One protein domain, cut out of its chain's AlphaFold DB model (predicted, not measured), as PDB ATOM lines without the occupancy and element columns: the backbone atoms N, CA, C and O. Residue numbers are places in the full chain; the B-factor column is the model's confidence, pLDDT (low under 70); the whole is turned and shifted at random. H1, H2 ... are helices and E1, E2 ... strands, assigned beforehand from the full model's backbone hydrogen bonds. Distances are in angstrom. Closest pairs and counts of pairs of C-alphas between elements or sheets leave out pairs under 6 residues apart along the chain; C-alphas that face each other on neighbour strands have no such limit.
ATOM      1  N   SER A   4     129.091 192.733 224.903       44.56
ATOM      2  CA  SER A   4     129.515 194.093 224.568       44.56
ATOM      3  C   SER A   4     129.008 195.140 225.571       44.56
ATOM      4  O   SER A   4     129.784 195.990 226.004       44.56
ATOM      5  N   ASN A   5     127.758 195.016 226.036       48.88
ATOM      6  CA  ASN A   5     127.145 195.961 226.980       48.88
ATOM      7  C   ASN A   5     127.820 195.941 228.367       48.88
ATOM      8  O   ASN A   5     127.950 196.982 229.008       48.88
ATOM      9  N   LEU A   6     128.320 194.780 228.811       42.59
ATOM     10  CA  LEU A   6     128.925 194.626 230.142       42.59
ATOM     11  C   LEU A   6     130.280 195.344 230.293       42.59
ATOM     12  O   LEU A   6     130.660 195.725 231.401       42.59
ATOM     13  N   CYS A   7     131.046 195.500 229.210       49.28
ATOM     14  CA  CYS A   7     132.363 196.151 229.254       49.28
ATOM     15  C   CYS A   7     132.231 197.686 229.323       49.28
ATOM     16  O   CYS A   7     132.996 198.367 230.016       49.28
ATOM     17  N   GLU A   8     131.212 198.221 228.644       58.38
ATOM     18  CA  GLU A   8     130.882 199.647 228.629       58.38
ATOM     19  C   GLU A   8     130.362 200.108 229.994       58.38
ATOM     20  O   GLU A   8     130.881 201.073 230.551       58.38
ATOM     21  N   GLU A   9     129.407 199.382 230.580       58.81
ATOM     22  CA  GLU A   9     128.817 199.719 231.884       58.81
ATOM     23  C   GLU A   9     129.861 199.707 233.012       58.81
ATOM     24  O   GLU A   9     129.931 200.655 233.795       58.81
ATOM     25  N   ASN A  10     130.761 198.714 233.027       61.72
ATOM     26  CA  ASN A  10     131.840 198.629 234.018       61.72
ATOM     27  C   ASN A  10     132.850 199.780 233.909       61.72
ATOM     28  O   ASN A  10     133.287 200.316 234.927       61.72
ATOM     29  N   THR A  11     133.217 200.191 232.690       64.81
ATOM     30  CA  THR A  11     134.151 201.313 232.492       64.81
ATOM     31  C   THR A  11     133.550 202.613 233.018       64.81
ATOM     32  O   THR A  11     134.255 203.439 233.598       64.81
ATOM     33  N   ILE A  12     132.243 202.801 232.844       65.38
ATOM     34  CA  ILE A  12     131.576 204.039 233.231       65.38
ATOM     35  C   ILE A  12     131.269 204.065 234.727       65.38
ATOM     36  O   ILE A  12     131.521 205.088 235.360       65.38
ATOM     37  N   GLU A  13     130.823 202.954 235.316       66.12
ATOM     38  CA  GLU A  13     130.653 202.836 236.769       66.12
ATOM     39  C   GLU A  13     131.989 203.086 237.488       66.12
ATOM     40  O   GLU A  13     132.046 203.879 238.426       66.12
ATOM     41  N   GLN A  14     133.101 202.531 236.990       67.94
ATOM     42  CA  GLN A  14     134.441 202.799 237.533       67.94
ATOM     43  C   GLN A  14     134.867 204.270 237.405       67.94
ATOM     44  O   GLN A  14     135.529 204.798 238.300       67.94
ATOM     45  N   LEU A  15     134.499 204.946 236.312       66.44
ATOM     46  CA  LEU A  15     134.838 206.356 236.081       66.44
ATOM     47  C   LEU A  15     133.991 207.302 236.934       66.44
ATOM     48  O   LEU A  15     134.518 208.240 237.528       66.44
ATOM     49  N   ILE A  16     132.691 207.044 237.016       69.38
ATOM     50  CA  ILE A  16     131.745 207.832 237.801       69.38
ATOM     51  C   ILE A  16     131.997 207.641 239.298       69.38
ATOM     52  O   ILE A  16     131.891 208.606 240.051       69.38
ATOM     53  N   ASN A  17     132.429 206.452 239.730       70.25
ATOM     54  CA  ASN A  17     132.786 206.166 241.122       70.25
ATOM     55  C   ASN A  17     134.148 206.727 241.554       70.25
ATOM     56  O   ASN A  17     134.534 206.561 242.714       70.25
ATOM     57  N   GLN A  18     134.879 207.428 240.678       72.81
ATOM     58  CA  GLN A  18     136.091 208.128 241.100       72.81
ATOM     59  C   GLN A  18     135.748 209.139 242.201       72.81
ATOM     60  O   GLN A  18     134.877 209.996 242.033       72.81
ATOM     61  N   ARG A  19     136.438 209.032 243.345       69.69
ATOM     62  CA  ARG A  19     136.184 209.864 244.536       69.69
ATOM     63  C   ARG A  19     136.352 211.361 244.283       69.69
ATOM     64  O   ARG A  19     135.759 212.154 244.990       69.69
ATOM     65  N   GLN A  20     137.146 211.726 243.281       78.88
ATOM     66  CA  GLN A  20     137.463 213.115 242.953       78.88
ATOM     67  C   GLN A  20     136.336 213.882 242.240       78.88
ATOM     68  O   GLN A  20     136.481 215.080 242.031       78.88
ATOM     69  N   TYR A  21     135.262 213.213 241.804       86.06
ATOM     70  CA  TYR A  21     134.143 213.878 241.127       86.06
ATOM     71  C   TYR A  21     132.958 214.022 242.076       86.06
ATOM     72  O   TYR A  21     132.359 213.016 242.459       86.06
ATOM     73  N   GLU A  22     132.594 215.255 242.404       86.69
ATOM     74  CA  GLU A  22     131.431 215.584 243.229       86.69
ATOM     75  C   GLU A  22     130.243 215.963 242.344       86.69
ATOM     76  O   GLU A  22     129.125 215.521 242.591       86.69
ATOM     77  N   THR A  23     130.490 216.704 241.257       86.69
ATOM     78  CA  THR A  23     129.448 217.139 240.314       86.69
ATOM     79  C   THR A  23     129.641 216.530 238.926       86.69
ATOM     80  O   THR A  23     130.658 216.752 238.260       86.69
ATOM     81  N   ILE A  24     128.632 215.790 238.463       87.44
ATOM     82  CA  ILE A  24     128.631 215.076 237.182       87.44
ATOM     83  C   ILE A  24     127.498 215.613 236.318       87.44
ATOM     84  O   ILE A  24     126.327 215.451 236.656       87.44
ATOM     85  N   ALA A  25     127.837 216.222 235.186       89.38
ATOM     86  CA  ALA A  25     126.860 216.680 234.214       89.38
ATOM     87  C   ALA A  25     126.711 215.677 233.067       89.38
ATOM     88  O   ALA A  25     127.696 215.228 232.477       89.38
ATOM     89  N   PHE A  26     125.468 215.373 232.719       88.38
ATOM     90  CA  PHE A  26     125.104 214.504 231.612       88.38
ATOM     91  C   PHE A  26     124.489 215.311 230.481       88.38
ATOM     92  O   PHE A  26     123.611 216.155 230.683       88.38
ATOM     93  N   GLY A  27     124.967 215.010 229.283       89.38
ATOM     94  CA  GLY A  27     124.458 215.508 228.027       89.38
ATOM     95  C   GLY A  27     123.117 214.895 227.628       89.38
ATOM     96  O   GLY A  27     122.291 214.523 228.461       89.38
ATOM     97  N   THR A  28     122.881 214.782 226.322       85.12
ATOM     98  CA  THR A  28     121.641 214.208 225.771       85.12
ATOM     99  C   THR A  28     121.946 213.178 224.703       85.12
ATOM    100  O   THR A  28     122.805 213.371 223.852       85.12
ATOM    101  N   GLY A  29     121.162 212.105 224.674       81.88
ATOM    102  CA  GLY A  29     121.315 211.056 223.673       81.88
ATOM    103  C   GLY A  29     120.776 209.730 224.174       81.88
ATOM    104  O   GLY A  29     120.506 209.568 225.366       81.88
ATOM    105  N   SER A  30     120.573 208.776 223.271       79.81
ATOM    106  CA  SER A  30     120.167 207.422 223.665       79.81
ATOM    107  C   SER A  30     121.231 206.742 224.517       79.81
ATOM    108  O   SER A  30     120.879 206.032 225.457       79.81
ATOM    109  N   THR A  31     122.508 206.997 224.227       81.62
ATOM    110  CA  THR A  31     123.627 206.440 224.991       81.62
ATOM    111  C   THR A  31     123.632 207.003 226.401       81.62
ATOM    112  O   THR A  31     123.693 206.247 227.365       81.62
ATOM    113  N   ILE A  32     123.472 208.324 226.528       83.50
ATOM    114  CA  ILE A  32     123.401 209.002 227.826       83.50
ATOM    115  C   ILE A  32     122.190 208.524 228.632       83.50
ATOM    116  O   ILE A  32     122.330 208.226 229.813       83.50
ATOM    117  N   ARG A  33     121.017 208.366 228.004       82.62
ATOM    118  CA  ARG A  33     119.824 207.827 228.684       82.62
ATOM    119  C   ARG A  33     120.035 206.403 229.191       82.62
ATOM    120  O   ARG A  33     119.672 206.111 230.326       82.62
ATOM    121  N   ARG A  34     120.618 205.526 228.365       78.88
ATOM    122  CA  ARG A  34     120.945 204.151 228.772       78.88
ATOM    123  C   ARG A  34     121.917 204.159 229.943       78.88
ATOM    124  O   ARG A  34     121.687 203.463 230.922       78.88
ATOM    125  N   LEU A  35     122.950 204.993 229.853       77.94
ATOM    126  CA  LEU A  35     123.928 205.163 230.913       77.94
ATOM    127  C   LEU A  35     123.260 205.600 232.223       77.94
ATOM    128  O   LEU A  35     123.443 204.957 233.248       77.94
ATOM    129  N   MET A  36     122.446 206.651 232.186       79.50
ATOM    130  CA  MET A  36     121.737 207.135 233.368       79.50
ATOM    131  C   MET A  36     120.816 206.078 233.985       79.50
ATOM    132  O   MET A  36     120.723 206.007 235.204       79.50
ATOM    133  N   GLY A  37     120.175 205.239 233.167       78.31
ATOM    134  CA  GLY A  37     119.350 204.130 233.654       78.31
ATOM    135  C   GLY A  37     120.143 202.996 234.314       78.31
ATOM    136  O   GLY A  37     119.580 202.263 235.122       78.31
ATOM    137  N   ALA A  38     121.431 202.852 233.991       77.00
ATOM    138  CA  ALA A  38     122.316 201.837 234.566       77.00
ATOM    139  C   ALA A  38     123.053 202.316 235.832       77.00
ATOM    140  O   ALA A  38     123.561 201.500 236.603       77.00
ATOM    141  N   ILE A  39     123.124 203.630 236.066       74.81
ATOM    142  CA  ILE A  39     123.804 204.206 237.229       74.81
ATOM    143  C   ILE A  39     122.986 203.928 238.497       74.81
ATOM    144  O   ILE A  39     121.858 204.394 238.654       74.81
ATOM    145  N   LYS A  40     123.587 203.196 239.443       78.31
ATOM    146  CA  LYS A  40     123.060 203.077 240.811       78.31
ATOM    147  C   LYS A  40     123.113 204.438 241.514       78.31
ATOM    148  O   LYS A  40     123.987 205.235 241.184       78.31
ATOM    149  N   PRO A  41     122.251 204.702 242.514       77.31
ATOM    150  CA  PRO A  41     122.341 205.917 243.315       77.31
ATOM    151  C   PRO A  41     123.764 206.137 243.837       77.31
ATOM    152  O   PRO A  41     124.358 205.241 244.437       77.31
ATOM    153  N   LEU A  42     124.305 207.327 243.589       77.12
ATOM    154  CA  LEU A  42     125.658 207.702 243.971       77.12
ATOM    155  C   LEU A  42     125.583 208.598 245.209       77.12
ATOM    156  O   LEU A  42     125.322 209.795 245.066       77.12
ATOM    157  N   PRO A  43     125.770 208.056 246.426       76.25
ATOM    158  CA  PRO A  43     125.749 208.883 247.621       76.25
ATOM    159  C   PRO A  43     126.866 209.929 247.534       76.25
ATOM    160  O   PRO A  43     127.992 209.613 247.149       76.25
ATOM    161  N   ASN A  44     126.545 211.169 247.906       80.62
ATOM    162  CA  ASN A  44     127.464 212.315 247.912       80.62
ATOM    163  C   ASN A  44     127.918 212.802 246.522       80.62
ATOM    164  O   ASN A  44     128.975 213.421 246.414       80.62
ATOM    165  N   LYS A  45     127.149 212.528 245.459       82.31
ATOM    166  CA  LYS A  45     127.379 213.125 244.135       82.31
ATOM    167  C   LYS A  45     126.153 213.889 243.656       82.31
ATOM    168  O   LYS A  45     125.029 213.398 243.752       82.31
ATOM    169  N   THR A  46     126.393 215.052 243.068       84.12
ATOM    170  CA  THR A  46     125.375 215.869 242.409       84.12
ATOM    171  C   THR A  46     125.336 215.515 240.930       84.12
ATOM    172  O   THR A  46     126.329 215.668 240.214       84.12
ATOM    173  N   LEU A  47     124.186 215.029 240.460       83.38
ATOM    174  CA  LEU A  47     123.973 214.686 239.055       83.38
ATOM    175  C   LEU A  47     123.178 215.801 238.376       83.38
ATOM    176  O   LEU A  47     122.058 216.104 238.775       83.38
ATOM    177  N   LEU A  48     123.759 216.396 237.339       84.62
ATOM    178  CA  LEU A  48     123.139 217.444 236.533       84.62
ATOM    179  C   LEU A  48     122.759 216.872 235.168       84.62
ATOM    180  O   LEU A  48     123.523 216.116 234.572       84.62
ATOM    181  N   THR A  49     121.600 217.252 234.639       82.50
ATOM    182  CA  THR A  49     121.134 216.806 233.317       82.50
ATOM    183  C   THR A  49     120.740 218.000 232.456       82.50
ATOM    184  O   THR A  49     120.345 219.054 232.961       82.50
ATOM    185  N   LEU A  50     120.851 217.880 231.133       72.81
ATOM    186  CA  LEU A  50     120.311 218.900 230.231       72.81
ATOM    187  C   LEU A  50     118.779 218.942 230.371       72.81
ATOM    188  O   LEU A  50     118.092 217.986 230.026       72.81
ATOM    189  N   GLY A  51     118.260 220.044 230.912       62.50
ATOM    190  CA  GLY A  51     116.862 220.182 231.350       62.50
ATOM    191  C   GLY A  51     116.722 220.740 232.770       62.50
ATOM    192  O   GLY A  51     115.677 221.293 233.108       62.50
ATOM    193  N   PHE A  52     117.809 220.714 233.551       56.44
ATOM    194  CA  PHE A  52     117.869 221.241 234.920       56.44
ATOM    195  C   PHE A  52     117.536 222.741 235.021       56.44
ATOM    196  O   PHE A  52     117.193 223.233 236.088       56.44
ATOM    197  N   SER A  53     117.588 223.499 233.920       52.22
ATOM    198  CA  SER A  53     117.356 224.952 233.905       52.22
ATOM    199  C   SER A  53     115.986 225.388 234.422       52.22
ATOM    200  O   SER A  53     115.878 226.475 234.994       52.22
ATOM    201  N   ASN A  54     114.957 224.549 234.287       48.12
ATOM    202  CA  ASN A  54     113.641 224.835 234.864       48.12
ATOM    203  C   ASN A  54     113.596 224.573 236.378       48.12
ATOM    204  O   ASN A  54     112.843 225.238 237.088       48.12
ATOM    205  N   GLU A  55     114.435 223.667 236.875       50.56
ATOM    206  CA  GLU A  55     114.547 223.315 238.294       50.56
ATOM    207  C   GLU A  55     115.430 224.326 239.043       50.56
ATOM    208  O   GLU A  55     115.137 224.651 240.190       50.56
ATOM    209  N   ILE A  56     116.413 224.946 238.364       54.47
ATOM    210  CA  ILE A  56     117.369 225.927 238.926       54.47
ATOM    211  C   ILE A  56     116.712 227.090 239.676       54.47
ATOM    212  O   ILE A  56     117.250 227.558 240.682       54.47
ATOM    213  N   LYS A  57     115.543 227.563 239.232       50.47
ATOM    214  CA  LYS A  57     114.843 228.670 239.908       50.47
ATOM    215  C   LYS A  57     114.353 228.305 241.314       50.47
ATOM    216  O   LYS A  57     114.115 229.213 242.105       50.47
ATOM    217  N   GLN A  58     114.203 227.015 241.606       52.78
ATOM    218  CA  GLN A  58     113.719 226.487 242.882       52.78
ATOM    219  C   GLN A  58     114.829 225.843 243.724       52.78
ATOM    220  O   GLN A  58     114.557 225.401 244.836       52.78
ATOM    221  N   LEU A  59     116.068 225.796 243.222       58.66
ATOM    222  CA  LEU A  59     117.187 225.202 243.952       58.66
ATOM    223  C   LEU A  59     117.674 226.125 245.071       58.66
ATOM    224  O   LEU A  59     117.671 227.359 244.940       58.66
ATOM    225  N   ASP A  60     118.135 225.509 246.158       61.03
ATOM    226  CA  ASP A  60     118.816 226.211 247.238       61.03
ATOM    227  C   ASP A  60     120.151 226.830 246.771       61.03
ATOM    228  O   ASP A  60     120.585 226.700 245.621       61.03
ATOM    229  N   ASN A  61     120.803 227.567 247.669       66.94
ATOM    230  CA  ASN A  61     122.067 228.222 247.354       66.94
ATOM    231  C   ASN A  61     123.240 227.241 247.169       66.94
ATOM    232  O   ASN A  61     124.158 227.575 246.425       66.94
ATOM    233  N   GLU A  62     123.216 226.047 247.769       59.88
ATOM    234  CA  GLU A  62     124.275 225.039 247.613       59.88
ATOM    235  C   GLU A  62     124.291 224.483 246.185       59.88
ATOM    236  O   GLU A  62     125.335 224.455 245.533       59.88
ATOM    237  N   LEU A  63     123.122 224.167 245.629       62.34
ATOM    238  CA  LEU A  63     122.993 223.730 244.236       62.34
ATOM    239  C   LEU A  63     123.372 224.827 243.229       62.34
ATOM    240  O   LEU A  63     123.903 224.523 242.159       62.34
ATOM    241  N   LYS A  64     123.166 226.108 243.563       67.69
ATOM    242  CA  LYS A  64     123.658 227.235 242.746       67.69
ATOM    243  C   LYS A  64     125.182 227.346 242.761       67.69
ATOM    244  O   LYS A  64     125.764 227.679 241.731       67.69
ATOM    245  N   GLU A  65     125.828 227.052 243.887       67.50
ATOM    246  CA  GLU A  65     127.290 226.978 243.969       67.50
ATOM    247  C   GLU A  65     127.836 225.775 243.181       67.50
ATOM    248  O   GLU A  65     128.817 225.929 242.449       67.50
ATOM    249  N   CYS A  66     127.156 224.618 243.203       61.78
ATOM    250  CA  CYS A  66     127.516 223.461 242.367       61.78
ATOM    251  C   CYS A  66     127.477 223.777 240.861       61.78
ATOM    252  O   CYS A  66     128.244 223.217 240.081       61.78
ATOM    253  N   LEU A  67     126.636 224.719 240.425       67.44
ATOM    254  CA  LEU A  67     126.589 225.165 239.029       67.44
ATOM    255  C   LEU A  67     127.755 226.076 238.629       67.44
ATOM    256  O   LEU A  67     127.849 226.448 237.464       67.44
ATOM    257  N   LYS A  68     128.663 226.442 239.537       73.19
ATOM    258  CA  LYS A  68     129.878 227.185 239.163       73.19
ATOM    259  C   LYS A  68     130.978 226.276 238.626       73.19
ATOM    260  O   LYS A  68     131.856 226.753 237.908       73.19
ATOM    261  N   LYS A  69     130.945 224.980 238.955       78.88
ATOM    262  CA  LYS A  69     131.983 224.024 238.567       78.88
ATOM    263  C   LYS A  69     131.385 222.645 238.327       78.88
ATOM    264  O   LYS A  69     130.848 222.018 239.228       78.88
ATOM    265  N   VAL A  70     131.565 222.142 237.112       88.62
ATOM    266  CA  VAL A  70     131.287 220.742 236.787       88.62
ATOM    267  C   VAL A  70     132.611 219.991 236.870       88.62
ATOM    268  O   VAL A  70     133.591 220.395 236.240       88.62
ATOM    269  N   ASP A  71     132.689 218.906 237.637       89.25
ATOM    270  CA  ASP A  71     133.934 218.133 237.690       89.25
ATOM    271  C   ASP A  71     134.092 217.297 236.428       89.25
ATOM    272  O   ASP A  71     135.163 217.289 235.818       89.25
ATOM    273  N   VAL A  72     133.009 216.655 235.989       89.50
ATOM    274  CA  VAL A  72     132.988 215.873 234.755       89.50
ATOM    275  C   VAL A  72     131.714 216.117 233.953       89.50
ATOM    276  O   VAL A  72     130.607 216.063 234.483       89.50
ATOM    277  N   PHE A  73     131.878 216.362 232.653       91.50
ATOM    278  CA  PHE A  73     130.777 216.374 231.691       91.50
ATOM    279  C   PHE A  73     130.863 215.161 230.769       91.50
ATOM    280  O   PHE A  73     131.915 214.901 230.180       91.50
ATOM    281  N   ILE A  74     129.751 214.437 230.661       90.38
ATOM    282  CA  ILE A  74     129.589 213.214 229.880       90.38
ATOM    283  C   ILE A  74     128.607 213.488 228.742       90.38
ATOM    284  O   ILE A  74     127.449 213.805 228.997       90.38
ATOM    285  N   GLU A  75     129.041 213.338 227.490       90.94
ATOM    286  CA  GLU A  75     128.203 213.643 226.322       90.94
ATOM    287  C   GLU A  75     128.399 212.657 225.175       90.94
ATOM    288  O   GLU A  75     129.486 212.124 224.968       90.94
ATOM    289  N   GLU A  76     127.329 212.447 224.413       88.94
ATOM    290  CA  GLU A  76     127.304 211.681 223.175       88.94
ATOM    291  C   GLU A  76     127.602 212.590 221.973       88.94
ATOM    292  O   GLU A  76     126.919 213.593 221.761       88.94
ATOM    293  N   VAL A  77     128.596 212.234 221.153       90.75
ATOM    294  CA  VAL A  77     129.007 213.038 219.989       90.75
ATOM    295  C   VAL A  77     129.356 212.195 218.761       90.75
ATOM    296  O   VAL A  77     129.785 211.043 218.861       90.75
ATOM    297  N   THR A  78     129.250 212.817 217.587       89.31
ATOM    298  CA  THR A  78     129.840 212.317 216.338       89.31
ATOM    299  C   THR A  78     131.220 212.941 216.158       89.31
ATOM    300  O   THR A  78     131.337 214.167 216.157       89.31
ATOM    301  N   MET A  79     132.270 212.135 215.983       88.94
ATOM    302  CA  MET A  79     133.597 212.646 215.622       88.94
ATOM    303  C   MET A  79     133.698 212.765 214.111       88.94
ATOM    304  O   MET A  79     133.422 211.818 213.375       88.94
ATOM    305  N   VAL A  80     134.139 213.928 213.660       87.56
ATOM    306  CA  VAL A  80     134.459 214.195 212.267       87.56
ATOM    307  C   VAL A  80     135.966 214.307 212.147       87.56
ATOM    308  O   VAL A  80     136.593 215.154 212.786       87.56
ATOM    309  N   LYS A  81     136.543 213.443 211.312       86.06
ATOM    310  CA  LYS A  81     137.960 213.472 210.966       86.06
ATOM    311  C   LYS A  81     138.110 213.814 209.489       86.06
ATOM    312  O   LYS A  81     137.711 213.038 208.617       86.06
ATOM    313  N   THR A  82     138.703 214.970 209.228       83.38
ATOM    314  CA  THR A  82     139.100 215.409 207.887       83.38
ATOM    315  C   THR A  82     140.617 215.280 207.736       83.38
ATOM    316  O   THR A  82     141.315 214.864 208.666       83.38
ATOM    317  N   ARG A  83     141.146 215.647 206.563       81.12
ATOM    318  CA  ARG A  83     142.599 215.774 206.358       81.12
ATOM    319  C   ARG A  83     143.240 216.816 207.279       81.12
ATOM    320  O   ARG A  83     144.382 216.646 207.684       81.12
ATOM    321  N   GLU A  84     142.523 217.894 207.582       82.31
ATOM    322  CA  GLU A  84     143.102 219.075 208.230       82.31
ATOM    323  C   GLU A  84     142.796 219.172 209.724       82.31
ATOM    324  O   GLU A  84     143.451 219.932 210.436       82.31
ATOM    325  N   GLU A  85     141.761 218.484 210.202       87.19
ATOM    326  CA  GLU A  85     141.261 218.668 211.560       87.19
ATOM    327  C   GLU A  85     140.421 217.492 212.056       87.19
ATOM    328  O   GLU A  85     139.888 216.679 211.294       87.19
ATOM    329  N   CYS A  86     140.285 217.445 213.379       88.44
ATOM    330  CA  CYS A  86     139.408 216.539 214.096       88.44
ATOM    331  C   CYS A  86     138.530 217.366 215.036       88.44
ATOM    332  O   CYS A  86     139.045 218.152 215.837       88.44
ATOM    333  N   PHE A  87     137.216 217.210 214.932       91.00
ATOM    334  CA  PHE A  87     136.254 217.921 215.771       91.00
ATOM    335  C   PHE A  87     135.028 217.056 216.038       91.00
ATOM    336  O   PHE A  87     134.839 216.008 215.419       91.00
ATOM    337  N   PHE A  88     134.187 217.497 216.968       92.62
ATOM    338  CA  PHE A  88     132.952 216.795 217.292       92.62
ATOM    339  C   PHE A  88     131.735 217.604 216.873       92.62
ATOM    340  O   PHE A  88     131.721 218.831 216.988       92.62
ATOM    341  N   ILE A  89     130.703 216.898 216.421       92.44
ATOM    342  CA  ILE A  89     129.384 217.448 216.135       92.44
ATOM    343  C   ILE A  89     128.391 216.886 217.149       92.44
ATOM    344  O   ILE A  89     128.309 215.670 217.347       92.44
ATOM    345  N   LYS A  90     127.593 217.775 217.746       91.00
ATOM    346  CA  LYS A  90     126.413 217.407 218.534       91.00
ATOM    347  C   LYS A  90     125.149 217.843 217.811       91.00
ATOM    348  O   LYS A  90     124.946 219.021 217.526       91.00
ATOM    349  N   ASN A  91     124.259 216.884 217.583       84.81
ATOM    350  CA  ASN A  91     122.927 217.139 217.057       84.81
ATOM    351  C   ASN A  91     121.946 217.439 218.190       84.81
ATOM    352  O   ASN A  91     121.778 216.608 219.080       84.81
ATOM    353  N   GLY A  92     121.240 218.573 218.108       81.38
ATOM    354  CA  GLY A  92     120.228 218.970 219.097       81.38
ATOM    355  C   GLY A  92     120.805 219.273 220.488       81.38
ATOM    356  O   GLY A  92     121.806 218.687 220.900       81.38
ATOM    357  N   SER A  93     120.180 220.217 221.190       85.81
ATOM    358  CA  SER A  93     120.547 220.675 222.542       85.81
ATOM    359  C   SER A  93     122.032 221.003 222.757       85.81
ATOM    360  O   SER A  93     122.534 220.985 223.878       85.81
ATOM    361  N   PHE A  94     122.761 221.310 221.679       92.44
ATOM    362  CA  PHE A  94     124.203 221.515 221.741       92.44
ATOM    363  C   PHE A  94     124.572 222.821 222.440       92.44
ATOM    364  O   PHE A  94     125.670 222.906 222.976       92.44
ATOM    365  N   LEU A  95     123.682 223.820 222.460       90.88
ATOM    366  CA  LEU A  95     123.933 225.070 223.167       90.88
ATOM    367  C   LEU A  95     124.095 224.811 224.669       90.88
ATOM    368  O   LEU A  95     125.110 225.176 225.259       90.88
ATOM    369  N   ALA A  96     123.140 224.104 225.271       86.88
ATOM    370  CA  ALA A  96     123.211 223.738 226.679       86.88
ATOM    371  C   ALA A  96     124.360 222.744 226.950       86.88
ATOM    372  O   ALA A  96     125.104 222.919 227.917       86.88
ATOM    373  N   SER A  97     124.597 221.772 226.055       90.25
ATOM    374  CA  SER A  97     125.769 220.885 226.144       90.25
ATOM    375  C   SER A  97     127.087 221.658 226.154       90.25
ATOM    376  O   SER A  97     127.993 221.304 226.899       90.25
ATOM    377  N   LYS A  98     127.219 222.720 225.348       91.06
ATOM    378  CA  LYS A  98     128.429 223.553 225.323       91.06
ATOM    379  C   LYS A  98     128.660 224.274 226.634       91.06
ATOM    380  O   LYS A  98     129.802 224.354 227.057       91.06
ATOM    381  N   VAL A  99     127.608 224.757 227.287       89.31
ATOM    382  CA  VAL A  99     127.736 225.402 228.599       89.31
ATOM    383  C   VAL A  99     128.365 224.435 229.604       89.31
ATOM    384  O   VAL A  99     129.411 224.745 230.173       89.31
ATOM    385  N   PHE A 100     127.825 223.219 229.741       89.19
ATOM    386  CA  PHE A 100     128.431 222.208 230.613       89.19
ATOM    387  C   PHE A 100     129.811 221.760 230.135       89.19
ATOM    388  O   PHE A 100     130.714 221.585 230.951       89.19
ATOM    389  N   TYR A 101     130.016 221.640 228.823       90.75
ATOM    390  CA  TYR A 101     131.323 221.343 228.252       90.75
ATOM    391  C   TYR A 101     132.363 222.398 228.637       90.75
ATOM    392  O   TYR A 101     133.496 222.044 228.954       90.75
ATOM    393  N   GLU A 102     132.014 223.683 228.644       89.81
ATOM    394  CA  GLU A 102     132.904 224.769 229.052       89.81
ATOM    395  C   GLU A 102     133.145 224.776 230.566       89.81
ATOM    396  O   GLU A 102     134.299 224.879 230.982       89.81
ATOM    397  N   MET A 103     132.104 224.554 231.372       88.75
ATOM    398  CA  MET A 103     132.176 224.502 232.841       88.75
ATOM    399  C   MET A 103     132.943 223.292 233.393       88.75
ATOM    400  O   MET A 103     133.332 223.290 234.562       88.75
ATOM    401  N   ALA A 104     133.138 222.250 232.583       90.31
ATOM    402  CA  ALA A 104     133.705 220.992 233.043       90.31
ATOM    403  C   ALA A 104     135.235 221.014 233.216       90.31
ATOM    404  O   ALA A 104     135.988 221.357 232.296       90.31
ATOM    405  N   SER A 105     135.695 220.544 234.378       87.38
ATOM    406  CA  SER A 105     137.115 220.342 234.708       87.38
ATOM    407  C   SER A 105     137.705 219.098 234.041       87.38
ATOM    408  O   SER A 105     138.900 219.058 233.764       87.38
ATOM    409  N   SER A 106     136.871 218.106 233.738       84.75
ATOM    410  CA  SER A 106     137.178 216.925 232.930       84.75
ATOM    411  C   SER A 106     136.054 216.682 231.928       84.75
ATOM    412  O   SER A 106     134.880 216.886 232.230       84.75
ATOM    413  N   ARG A 107     136.388 216.243 230.714       82.81
ATOM    414  CA  ARG A 107     135.401 216.019 229.646       82.81
ATOM    415  C   ARG A 107     135.473 214.579 229.181       82.81
ATOM    416  O   ARG A 107     136.555 214.086 228.868       82.81
ATOM    417  N   MET A 108     134.326 213.921 229.109       79.69
ATOM    418  CA  MET A 108     134.203 212.556 228.617       79.69
ATOM    419  C   MET A 108     133.218 212.540 227.460       79.69
ATOM    420  O   MET A 108     132.026 212.789 227.629       79.69
ATOM    421  N   LEU A 109     133.735 212.271 226.267       75.81
ATOM    422  CA  LEU A 109     132.938 212.244 225.051       75.81
ATOM    423  C   LEU A 109     132.787 210.801 224.579       75.81
ATOM    424  O   LEU A 109     133.772 210.133 224.256       75.81
ATOM    425  N   PHE A 110     131.545 210.336 224.546       73.06
ATOM    426  CA  PHE A 110     131.151 209.056 223.985       73.06
ATOM    427  C   PHE A 110     130.978 209.211 222.488       73.06
ATOM    428  O   PHE A 110     130.103 209.932 222.007       73.06
ATOM    429  N   LEU A 111     131.841 208.523 221.757       73.50
ATOM    430  CA  LEU A 111     131.823 208.521 220.315       73.50
ATOM    431  C   LEU A 111     130.801 207.498 219.823       73.50
ATOM    432  O   LEU A 111     131.022 206.296 219.966       73.50
ATOM    433  N   VAL A 112     129.709 207.988 219.237       70.88
ATOM    434  CA  VAL A 112     128.647 207.135 218.673       70.88
ATOM    435  C   VAL A 112     128.751 206.942 217.174       70.88
ATOM    436  O   VAL A 112     128.241 205.953 216.652       70.88
ATOM    437  N   ASP A 113     129.425 207.859 216.485       71.06
ATOM    438  CA  ASP A 113     129.677 207.739 215.057       71.06
ATOM    439  C   ASP A 113     130.985 208.432 214.672       71.06
ATOM    440  O   ASP A 113     131.335 209.476 215.227       71.06
ATOM    441  N   LEU A 114     131.692 207.849 213.708       69.88
ATOM    442  CA  LEU A 114     132.930 208.367 213.148       69.88
ATOM    443  C   LEU A 114     132.732 208.656 211.661       69.88
ATOM    444  O   LEU A 114     132.710 207.752 210.824       69.88
ATOM    445  N   VAL A 115     132.694 209.941 211.325       75.38
ATOM    446  CA  VAL A 115     132.660 210.402 209.939       75.38
ATOM    447  C   VAL A 115     134.086 210.695 209.487       75.38
ATOM    448  O   VAL A 115     134.743 211.595 210.009       75.38
ATOM    449  N   VAL A 116     134.569 209.928 208.506       69.19
ATOM    450  CA  VAL A 116     135.899 210.113 207.908       69.19
ATOM    451  C   VAL A 116     135.761 210.603 206.477       69.19
ATOM    452  O   VAL A 116     135.168 209.931 205.629       69.19
ATOM    453  N   GLU A 117     136.376 211.740 206.185       67.81
ATOM    454  CA  GLU A 117     136.529 212.202 204.812       67.81
ATOM    455  C   GLU A 117     137.597 211.349 204.091       67.81
ATOM    456  O   GLU A 117     138.786 211.435 204.391       67.81
ATOM    457  N   LYS A 118     137.189 210.478 203.152       59.38
ATOM    458  CA  LYS A 118     138.116 209.586 202.420       59.38
ATOM    459  C   LYS A 118     138.657 210.225 201.151       59.38
ATOM    460  O   LYS A 118     137.881 210.487 200.251       59.38
ATOM    461  N   GLU A 119     139.975 210.306 201.011       53.94
ATOM    462  CA  GLU A 119     140.714 211.007 199.948       53.94
ATOM    463  C   GLU A 119     140.373 210.707 198.477       53.94
ATOM    464  O   GLU A 119     140.666 211.566 197.647       53.94
ATOM    465  N   ASN A 120     139.696 209.598 198.134       45.81
ATOM    466  CA  ASN A 120     139.605 209.113 196.745       45.81
ATOM    467  C   ASN A 120     138.219 208.660 196.233       45.81
ATOM    468  O   ASN A 120     138.162 207.930 195.255       45.81
ATOM    469  N   ASN A 121     137.088 209.090 196.811       41.56
ATOM    470  CA  ASN A 121     135.779 208.857 196.168       41.56
ATOM    471  C   ASN A 121     134.915 210.121 196.102       41.56
ATOM    472  O   ASN A 121     134.791 210.856 197.081       41.56
ATOM    473  N   PHE A 196     132.166 221.209 218.507       92.25
ATOM    474  CA  PHE A 196     132.979 221.174 219.717       92.25
ATOM    475  C   PHE A 196     134.428 220.904 219.326       92.25
ATOM    476  O   PHE A 196     134.733 219.935 218.625       92.25
ATOM    477  N   LYS A 197     135.331 221.761 219.804       87.88
ATOM    478  CA  LYS A 197     136.774 221.565 219.651       87.88
ATOM    479  C   LYS A 197     137.273 220.681 220.784       87.88
ATOM    480  O   LYS A 197     136.893 220.891 221.934       87.88
ATOM    481  N   GLN A 198     138.135 219.721 220.468       86.50
ATOM    482  CA  GLN A 198     138.762 218.890 221.488       86.50
ATOM    483  C   GLN A 198     139.653 219.747 222.396       86.50
ATOM    484  O   GLN A 198     140.500 220.501 221.917       86.50
ATOM    485  N   LYS A 199     139.484 219.602 223.710       87.06
ATOM    486  CA  LYS A 199     140.360 220.196 224.731       87.06
ATOM    487  C   LYS A 199     141.323 219.150 225.290       87.06
ATOM    488  O   LYS A 199     141.016 217.959 225.260       87.06
ATOM    489  N   SER A 200     142.454 219.586 225.843       85.06
ATOM    490  CA  SER A 200     143.519 218.709 226.366       85.06
ATOM    491  C   SER A 200     143.039 217.700 227.418       85.06
ATOM    492  O   SER A 200     143.521 216.575 227.459       85.06
ATOM    493  N   ASN A 201     142.044 218.069 228.223       83.44
ATOM    494  CA  ASN A 201     141.420 217.231 229.250       83.44
ATOM    495  C   ASN A 201     140.178 216.455 228.752       83.44
ATOM    496  O   ASN A 201     139.297 216.112 229.544       83.44
ATOM    497  N   THR A 202     140.069 216.226 227.439       85.81
ATOM    498  CA  THR A 202     138.979 215.448 226.834       85.81
ATOM    499  C   THR A 202     139.399 213.997 226.657       85.81
ATOM    500  O   THR A 202     140.278 213.694 225.851       85.81
ATOM    501  N   LYS A 203     138.721 213.090 227.362       86.12
ATOM    502  CA  LYS A 203     138.814 211.647 227.140       86.12
ATOM    503  C   LYS A 203     137.729 211.215 226.154       86.12
ATOM    504  O   LYS A 203     136.555 211.519 226.354       86.12
ATOM    505  N   ILE A 204     138.125 210.500 225.105       83.44
ATOM    506  CA  ILE A 204     137.205 209.944 224.107       83.44
ATOM    507  C   ILE A 204     136.995 208.465 224.428       83.44
ATOM    508  O   ILE A 204     137.964 207.718 224.565       83.44
ATOM    509  N   ILE A 205     135.738 208.048 224.550       80.69
ATOM    510  CA  ILE A 205     135.345 206.651 224.756       80.69
ATOM    511  C   ILE A 205     134.675 206.184 223.468       80.69
ATOM    512  O   ILE A 205     133.617 206.689 223.095       80.69
ATOM    513  N   ASN A 206     135.320 205.258 222.757       74.69
ATOM    514  CA  ASN A 206     134.809 204.765 221.486       74.69
ATOM    515  C   ASN A 206     133.794 203.641 221.703       74.69
ATOM    516  O   ASN A 206     134.179 202.557 222.132       74.69
ATOM    517  N   LEU A 207     132.526 203.902 221.376       67.12
ATOM    518  CA  LEU A 207     131.458 202.893 221.385       67.12
ATOM    519  C   LEU A 207     131.311 202.201 220.021       67.12
ATOM    520  O   LEU A 207     130.594 201.212 219.879       67.12
TER     521      LEU A 207
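Overview. This is residues 4 to 121 and 196 to 207 of the 216 residues of the protein "RpiA" of Enterocytozoon hepatopenaei (UniProt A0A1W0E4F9). A strongly twisted sheet has helices over both faces, H1 and H2 over one and H4 over the other. The two long strands E3 and E5 run side by side through it, bend sharply, and continue with E4 as an arm at one end of the long axis; H3 and the free-standing residues 57 to 62 lie towards the other end. The printed part has 130 residues, in the order H1 E1 H2 E2 H3 E3 E4 H4 E5 E6, of mixed class. The branched sheet is mixed, with only E3 and E4 antiparallel. The whole is compact by its radius of gyration of the C-alphas, 15.6 A, yet elongated, spanning 57 by 32 by 25 A.

Arrangement. E3, residues 70 to 81, has three neighbours. E5, residues 104 to 116, is parallel to it on one side, with N 75 and O 108 within hydrogen-bond range at 3.0 A. On the other side are E1, residues 23 to 26, parallel, with N 25 and O 72 at 2.9 A, and E4, residues 86 to 89, which forms a hairpin with E3, with N 80 and O 87 at 2.8 A. E2, residues 46 to 49, is an edge strand parallel to E1, with N 26 and O 48 at 2.8 A. E6, residues 202 to 206, is an edge strand parallel to E5, with N 109 and O 203 at 2.9 A. E3 bends by 70 degrees at residue 78 and E5 by 76 degrees at residue 113. H4, residues 94 to 103, lies over E3 at a height over the sheet of 8.8 A, slantwise to the strands at 53 degrees on the local plane; the closest C-alphas are those of Val 70 and Met 103, 5.5 A. On the opposite face, H2, residues 30 to 38, runs along E3 at 24 degrees on the local plane; the closest C-alphas are those of Ile 32 and Glu 76, 6.6 A. E1, H2 and E2 make a strand-helix-strand unit, two parallel neighbour strands with a helix between, and its crossover is right-handed. H1, residues 4 to 16, on the same face as H2, is close to it but not clearly touching, with the C-alphas of Glu 9 and Ala 38 7.3 A apart. H3, residues 61 to 66, only grazes the sheet with its residues 63 to 66. In H2, H3 and H4 every O i to N i+4 pair is within hydrogen-bond range; in H1, 8 of 9 are.

Along the chain. E3 is 27.6 A long, E5 27.5 A, H1 19.2 A and H4 14.0 A. H1 begins at C-alpha 4 (129.515, 194.093, 224.568), E3 begins at C-alpha 70 (131.287, 220.742, 236.787), and E6 ends at C-alpha 206 (134.809, 204.765, 221.486).

Size, cuts and confidence. The C-alphas of Asp 60 and Asn 120 are the two farthest apart, 57.2 A. Residues 122 to 195 are not printed, and C-alphas 121 and 196 are 26.7 A apart across this cut. The link E2 to H3 is long. The mean pLDDT of the printed part is 76.5; 39 residues are under 70, among them residues 4 to 16, 51 to 67 and 116 to 121.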